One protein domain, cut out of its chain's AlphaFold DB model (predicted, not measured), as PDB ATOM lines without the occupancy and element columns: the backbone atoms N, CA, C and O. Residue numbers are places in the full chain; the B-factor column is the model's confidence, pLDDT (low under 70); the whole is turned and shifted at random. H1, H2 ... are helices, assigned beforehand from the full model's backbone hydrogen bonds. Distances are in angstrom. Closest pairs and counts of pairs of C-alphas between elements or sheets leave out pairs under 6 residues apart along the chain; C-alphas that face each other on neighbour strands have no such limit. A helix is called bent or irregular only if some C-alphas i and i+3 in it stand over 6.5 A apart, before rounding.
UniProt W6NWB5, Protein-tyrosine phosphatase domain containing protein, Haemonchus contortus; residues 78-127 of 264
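This is residues 78 to 127 of the 264 residues of the protein "Protein-tyrosine phosphatase domain containing protein" of Haemonchus contortus (UniProt W6NWB5). The longest helix, H3, stands across the final part of H1 and packs on it, while H2 reaches out on the other side of H3 as an arm. The link from H1 to H2, residues 91 to 98, swings out to the far end of H2, and residues 98 to 104 stick out. The printed part has 50 residues with three named helices, in the order H1, H2, H3, and no named strand; the class is all helix. It is only just compact, close to loose, with a radius of gyration of the C-alphas of 11.6 A, and it is flat, spanning 37 by 26 by 12 A.

Find C-alpha 113 at (-37.812, 26.010, -0.314); from there H3, residues 113 to 126, runs 20.6 A to C-alpha 126 at (-28.098, 12.637, 11.968). H1, residues 78 to 90, starts at C-alpha 78, at (-21.490, 25.043, -6.651), and runs 18.7 A. H2, residues 99 to 111, runs 19.5 A and is irregular: C-alphas 100 and 103 are 7.2 A apart.

Begin at H3, which touches H1; their closest C-alphas, those of Met 89 and Gly 118, are 4.1 A apart. Their lines are about perpendicular, at 76 degrees. H2 and H3 are close but not clearly touching, with the closest C-alphas, those of Arg 109 and Leu 115, 5.7 A apart. They run opposite ways at a steep tilt of 69.9 degrees, only just short of about perpendicular. H1 and H2 are apart. In H1 and H3 every O i to N i+4 pair is within hydrogen-bond range; in H2, 7 of 9 are.

Look to Arg 78 and Asn 100 for the two C-alphas farthest apart, 37.2 A. The link from H2 to H3 is tight, that from H1 to H2 short. The printed part has no cut, its mean pLDDT is 93.0, and no printed residue is under 70.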
ATOM      1  N   ARG A  78     -21.388  26.216  -7.529       82.12
ATOM      2  CA  ARG A  78     -21.490  25.043  -6.651       82.12
ATOM      3  C   ARG A  78     -21.216  25.403  -5.192       82.12
ATOM      4  O   ARG A  78     -21.969  24.995  -4.316       82.12
ATOM      5  N   HIS A  79     -20.160  26.170  -4.935       82.56
ATOM      6  CA  HIS A  79     -19.787  26.575  -3.583       82.56
ATOM      7  C   HIS A  79     -20.836  27.501  -2.956       82.56
ATOM      8  O   HIS A  79     -21.187  27.335  -1.793       82.56
ATOM      9  N   TYR A  80     -21.423  28.397  -3.752       85.50
ATOM     10  CA  TYR A  80     -22.550  29.219  -3.327       85.50
ATOM     11  C   TYR A  80     -23.744  28.368  -2.876       85.50
ATOM     12  O   TYR A  80     -24.299  28.617  -1.808       85.50
ATOM     13  N   VAL A  81     -24.120  27.341  -3.649       88.62
ATOM     14  CA  VAL A  81     -25.209  26.422  -3.273       88.62
ATOM     15  C   VAL A  81     -24.901  25.716  -1.952       88.62
ATOM     16  O   VAL A  81     -25.763  25.691  -1.080       88.62
ATOM     17  N   LEU A  82     -23.675  25.218  -1.774       88.81
ATOM     18  CA  LEU A  82     -23.256  24.562  -0.529       88.81
ATOM     19  C   LEU A  82     -23.357  25.501   0.681       88.81
ATOM     20  O   LEU A  82     -23.877  25.102   1.718       88.81
ATOM     21  N   VAL A  83     -22.932  26.759   0.539       91.50
ATOM     22  CA  VAL A  83     -23.043  27.749   1.622       91.50
ATOM     23  C   VAL A  83     -24.500  28.093   1.931       91.50
ATOM     24  O   VAL A  83     -24.853  28.281   3.094       91.50
ATOM     25  N   GLN A  84     -25.372  28.164   0.923       92.06
ATOM     26  CA  GLN A  84     -26.807  28.367   1.151       92.06
ATOM     27  C   GLN A  84     -27.452  27.169   1.853       92.06
ATOM     28  O   GLN A  84     -28.280  27.359   2.743       92.06
ATOM     29  N   GLU A  85     -27.065  25.946   1.488       93.56
ATOM     30  CA  GLU A  85     -27.506  24.726   2.170       93.56
ATOM     31  C   GLU A  85     -27.044  24.710   3.625       93.56
ATOM     32  O   GLU A  85     -27.859  24.481   4.510       93.56
ATOM     33  N   GLU A  86     -25.779  25.029   3.894       92.69
ATOM     34  CA  GLU A  86     -25.242  25.079   5.254       92.69
ATOM     35  C   GLU A  86     -25.967  26.112   6.126       92.69
ATOM     36  O   GLU A  86     -26.382  25.797   7.242       92.69
ATOM     37  N   LYS A  87     -26.222  27.314   5.595       94.06
ATOM     38  CA  LYS A  87     -27.038  28.327   6.283       94.06
ATOM     39  C   LYS A  87     -28.466  27.846   6.536       94.06
ATOM     40  O   LYS A  87     -29.020  28.108   7.599       94.06
ATOM     41  N   ALA A  88     -29.071  27.141   5.582       94.19
ATOM     42  CA  ALA A  88     -30.407  26.583   5.757       94.19
ATOM     43  C   ALA A  88     -30.439  25.475   6.820       94.19
ATOM     44  O   ALA A  88     -31.397  25.400   7.581       94.19
ATOM     45  N   MET A  89     -29.388  24.657   6.912       94.31
ATOM     46  CA  MET A  89     -29.231  23.646   7.961       94.31
ATOM     47  C   MET A  89     -29.078  24.273   9.352       94.31
ATOM     48  O   MET A  89     -29.641  23.769  10.317       94.31
ATOM     49  N   GLN A  90     -28.374  25.403   9.456       92.25
ATOM     50  CA  GLN A  90     -28.269  26.165  10.707       92.25
ATOM     51  C   GLN A  90     -29.606  26.796  11.137       92.25
ATOM     52  O   GLN A  90     -29.788  27.103  12.311       92.25
ATOM     53  N   ALA A  91     -30.550  26.976  10.207       92.38
ATOM     54  CA  ALA A  91     -31.885  27.516  10.473       92.38
ATOM     55  C   ALA A  91     -32.932  26.442  10.845       92.38
ATOM     56  O   ALA A  91     -34.118  26.762  10.996       92.38
ATOM     57  N   VAL A  92     -32.521  25.174  10.960       93.44
ATOM     58  CA  VAL A  92     -33.398  24.060  11.342       93.44
ATOM     59  C   VAL A  92     -33.805  24.201  12.811       93.44
ATOM     60  O   VAL A  92     -32.949  24.487  13.650       93.44
ATOM     61  N   PRO A  93     -35.091  24.007  13.160       92.19
ATOM     62  CA  PRO A  93     -35.521  24.057  14.551       92.19
ATOM     63  C   PRO A  93     -34.809  23.016  15.406       92.19
ATOM     64  O   PRO A  93     -34.751  21.839  15.058       92.19
ATOM     65  N   THR A  94     -34.322  23.448  16.563       91.88
ATOM     66  CA  THR A  94     -33.710  22.577  17.574       91.88
ATOM     67  C   THR A  94     -34.716  22.060  18.604       91.88
ATOM     68  O   THR A  94     -34.378  21.203  19.412       91.88
ATOM     69  N   ALA A  95     -35.952  22.566  18.575       93.69
ATOM     70  CA  ALA A  95     -37.037  22.198  19.475       93.69
ATOM     71  C   ALA A  95     -38.349  21.983  18.695       93.69
ATOM     72  O   ALA A  95     -38.489  22.509  17.582       93.69
ATOM     73  N   PRO A  96     -39.322  21.244  19.265       95.31
ATOM     74  CA  PRO A  96     -40.640  21.071  18.664       95.31
ATOM     75  C   PRO A  96     -41.323  22.406  18.346       95.31
ATOM     76  O   PRO A  96     -41.214  23.381  19.090       95.31
ATOM     77  N   ILE A  97     -42.048  22.442  17.230       95.69
ATOM     78  CA  ILE A  97     -42.773  23.633  16.783       95.69
ATOM     79  C   ILE A  97     -44.142  23.654  17.460       95.69
ATOM     80  O   ILE A  97     -44.926  22.722  17.303       95.69
ATOM     81  N   ASP A  98     -44.439  24.739  18.172       96.56
ATOM     82  CA  ASP A  98     -45.753  24.964  18.775       96.56
ATOM     83  C   ASP A  98     -46.860  24.999  17.706       96.56
ATOM     84  O   ASP A  98     -46.695  25.615  16.645       96.56
ATOM     85  N   ALA A  99     -48.006  24.378  17.999       96.94
ATOM     86  CA  ALA A  99     -49.148  24.296  17.092       96.94
ATOM     87  C   ALA A  99     -49.604  25.676  16.583       96.94
ATOM     88  O   ALA A  99     -49.871  25.840  15.391       96.94
ATOM     89  N   ASN A 100     -49.586  26.698  17.444       97.44
ATOM     90  CA  ASN A 100     -49.989  28.063  17.097       97.44
ATOM     91  C   ASN A 100     -49.007  28.738  16.125       97.44
ATOM     92  O   ASN A 100     -49.367  29.674  15.412       97.44
ATOM     93  N   LYS A 101     -47.757  28.260  16.068       96.94
ATOM     94  CA  LYS A 101     -46.702  28.767  15.173       96.94
ATOM     95  C   LYS A 101     -46.555  27.934  13.899       96.94
ATOM     96  O   LYS A 101     -45.904  28.384  12.953       96.94
ATOM     97  N   PHE A 102     -47.168  26.751  13.841       96.38
ATOM     98  CA  PHE A 102     -46.972  25.790  12.756       96.38
ATOM     99  C   PHE A 102     -47.381  26.339  11.380       96.38
ATOM    100  O   PHE A 102     -46.651  26.181  10.401       96.38
ATOM    101  N   VAL A 103     -48.503  27.061  11.290       97.44
ATOM    102  CA  VAL A 103     -48.976  27.633  10.013       97.44
ATOM    103  C   VAL A 103     -47.993  28.676   9.468       97.44
ATOM    104  O   VAL A 103     -47.638  28.646   8.285       97.44
ATOM    105  N   ALA A 104     -47.509  29.574  10.330       96.25
ATOM    106  CA  ALA A 104     -46.520  30.585   9.958       96.25
ATOM    107  C   ALA A 104     -45.193  29.936   9.534       96.25
ATOM    108  O   ALA A 104     -44.631  30.294   8.496       96.25
ATOM    109  N   TYR A 105     -44.753  28.926  10.289       94.94
ATOM    110  CA  TYR A 105     -43.569  28.129   9.990       94.94
ATOM    111  C   TYR A 105     -43.629  27.514   8.586       94.94
ATOM    112  O   TYR A 105     -42.771  27.787   7.741       94.94
ATOM    113  N   VAL A 106     -44.684  26.744   8.291       94.88
ATOM    114  CA  VAL A 106     -44.864  26.085   6.986       94.88
ATOM    115  C   VAL A 106     -44.950  27.113   5.855       94.88
ATOM    116  O   VAL A 106     -44.390  26.901   4.776       94.88
ATOM    117  N   THR A 107     -45.606  28.251   6.095       95.81
ATOM    118  CA  THR A 107     -45.741  29.328   5.101       95.81
ATOM    119  C   THR A 107     -44.388  29.932   4.729       95.81
ATOM    120  O   THR A 107     -44.125  30.163   3.545       95.81
ATOM    121  N   GLU A 108     -43.499  30.145   5.701       94.50
ATOM    122  CA  GLU A 108     -42.141  30.620   5.426       94.50
ATOM    123  C   GLU A 108     -41.347  29.607   4.588       94.50
ATOM    124  O   GLU A 108     -40.755  29.978   3.572       94.50
ATOM    125  N   ARG A 109     -41.370  28.322   4.967       93.12
ATOM    126  CA  ARG A 109     -40.631  27.270   4.247       93.12
ATOM    127  C   ARG A 109     -41.157  27.059   2.826       93.12
ATOM    128  O   ARG A 109     -40.372  26.811   1.911       93.12
ATOM    129  N   ARG A 110     -42.464  27.230   2.598       93.31
ATOM    130  CA  ARG A 110     -43.049  27.228   1.243       93.31
ATOM    131  C   ARG A 110     -42.504  28.370   0.382       93.31
ATOM    132  O   ARG A 110     -42.192  28.134  -0.784       93.31
ATOM    133  N   LYS A 111     -42.342  29.574   0.949       94.62
ATOM    134  CA  LYS A 111     -41.729  30.728   0.258       94.62
ATOM    135  C   LYS A 111     -40.230  30.522   0.017       94.62
ATOM    136  O   LYS A 111     -39.720  30.889  -1.037       94.62
ATOM    137  N   LYS A 112     -39.527  29.914   0.977       94.06
ATOM    138  CA  LYS A 112     -38.081  29.654   0.935       94.06
ATOM    139  C   LYS A 112     -37.801  28.149   0.955       94.06
ATOM    140  O   LYS A 112     -37.375  27.601   1.970       94.06
ATOM    141  N   ARG A 113     -37.973  27.478  -0.191       91.00
ATOM    142  CA  ARG A 113     -37.812  26.010  -0.314       91.00
ATOM    143  C   ARG A 113     -36.452  25.476   0.151       91.00
ATOM    144  O   ARG A 113     -36.358  24.315   0.538       91.00
ATOM    145  N   ILE A 114     -35.409  26.308   0.126       93.75
ATOM    146  CA  ILE A 114     -34.077  25.947   0.626       93.75
ATOM    147  C   ILE A 114     -34.092  25.581   2.118       93.75
ATOM    148  O   ILE A 114     -33.319  24.725   2.528       93.75
ATOM    149  N   LEU A 115     -35.011  26.145   2.909       94.62
ATOM    150  CA  LEU A 115     -35.159  25.812   4.328       94.62
ATOM    151  C   LEU A 115     -35.636  24.364   4.521       94.62
ATOM    152  O   LEU A 115     -35.029  23.638   5.299       94.62
ATOM    153  N   PHE A 116     -36.611  23.891   3.729       92.56
ATOM    154  CA  PHE A 116     -36.996  22.469   3.736       92.56
ATOM    155  C   PHE A 116     -35.838  21.555   3.329       92.56
ATOM    156  O   PHE A 116     -35.675  20.471   3.886       92.56
ATOM    157  N   LYS A 117     -35.014  21.989   2.367       92.44
ATOM    158  CA  LYS A 117     -33.809  21.244   1.993       92.44
ATOM    159  C   LYS A 117     -32.822  21.171   3.161       92.44
ATOM    160  O   LYS A 117     -32.281  20.100   3.403       92.44
ATOM    161  N   GLY A 118     -32.622  22.267   3.892       94.56
ATOM    162  CA  GLY A 118     -31.796  22.300   5.102       94.56
ATOM    163  C   GLY A 118     -32.279  21.319   6.175       94.56
ATOM    164  O   GLY A 118     -31.483  20.529   6.676       94.56
ATOM    165  N   GLU A 119     -33.585  21.302   6.456       94.00
ATOM    166  CA  GLU A 119     -34.216  20.355   7.395       94.00
ATOM    167  C   GLU A 119     -33.977  18.896   6.974       94.00
ATOM    168  O   GLU A 119     -33.512  18.082   7.772       94.00
ATOM    169  N   TYR A 120     -34.187  18.577   5.696       93.81
ATOM    170  CA  TYR A 120     -33.914  17.243   5.155       93.81
ATOM    171  C   TYR A 120     -32.427  16.852   5.235       93.81
ATOM    172  O   TYR A 120     -32.088  15.730   5.609       93.81
ATOM    173  N   LEU A 121     -31.515  17.776   4.926       94.50
ATOM    174  CA  LEU A 121     -30.077  17.519   5.019       94.50
ATOM    175  C   LEU A 121     -29.622  17.281   6.464       94.50
ATOM    176  O   LEU A 121     -28.710  16.483   6.686       94.50
ATOM    177  N   MET A 122     -30.255  17.933   7.445       94.25
ATOM    178  CA  MET A 122     -29.987  17.673   8.862       94.25
ATOM    179  C   MET A 122     -30.380  16.250   9.262       94.25
ATOM    180  O   MET A 122     -29.609  15.603   9.970       94.25
ATOM    181  N   ILE A 123     -31.498  15.727   8.743       92.75
ATOM    182  CA  ILE A 123     -31.877  14.320   8.939       92.75
ATOM    183  C   ILE A 123     -30.759  13.412   8.422       92.75
ATOM    184  O   ILE A 123     -30.264  12.578   9.176       92.75
ATOM    185  N   ASN A 124     -30.278  13.635   7.197       90.81
ATOM    186  CA  ASN A 124     -29.207  12.817   6.619       90.81
ATOM    187  C   ASN A 124     -27.899  12.872   7.427       90.81
ATOM    188  O   ASN A 124     -27.218  11.857   7.544       90.81
ATOM    189  N   ARG A 125     -27.549  14.027   8.010       90.38
ATOM    190  CA  ARG A 125     -26.368  14.148   8.887       90.38
ATOM    191  C   ARG A 125     -26.545  13.464  10.241       90.38
ATOM    192  O   ARG A 125     -25.549  13.115  10.861       90.38
ATOM    193  N   SER A 126     -27.784  13.301  10.699       89.38
ATOM    194  CA  SER A 126     -28.098  12.637  11.968       89.38
ATOM    195  C   SER A 126     -28.134  11.108  11.873       89.38
ATOM    196  O   SER A 126     -28.271  10.442  12.898       89.38
ATOM    197  N   ILE A 127     -28.016  10.541  10.666       91.31
ATOM    198  CA  ILE A 127     -28.030   9.092  10.456       91.31
ATOM    199  C   ILE A 127     -26.776   8.469  11.075       91.31
ATOM    200  O   ILE A 127     -25.647   8.769  10.688       91.31
TER     201      ILE A 127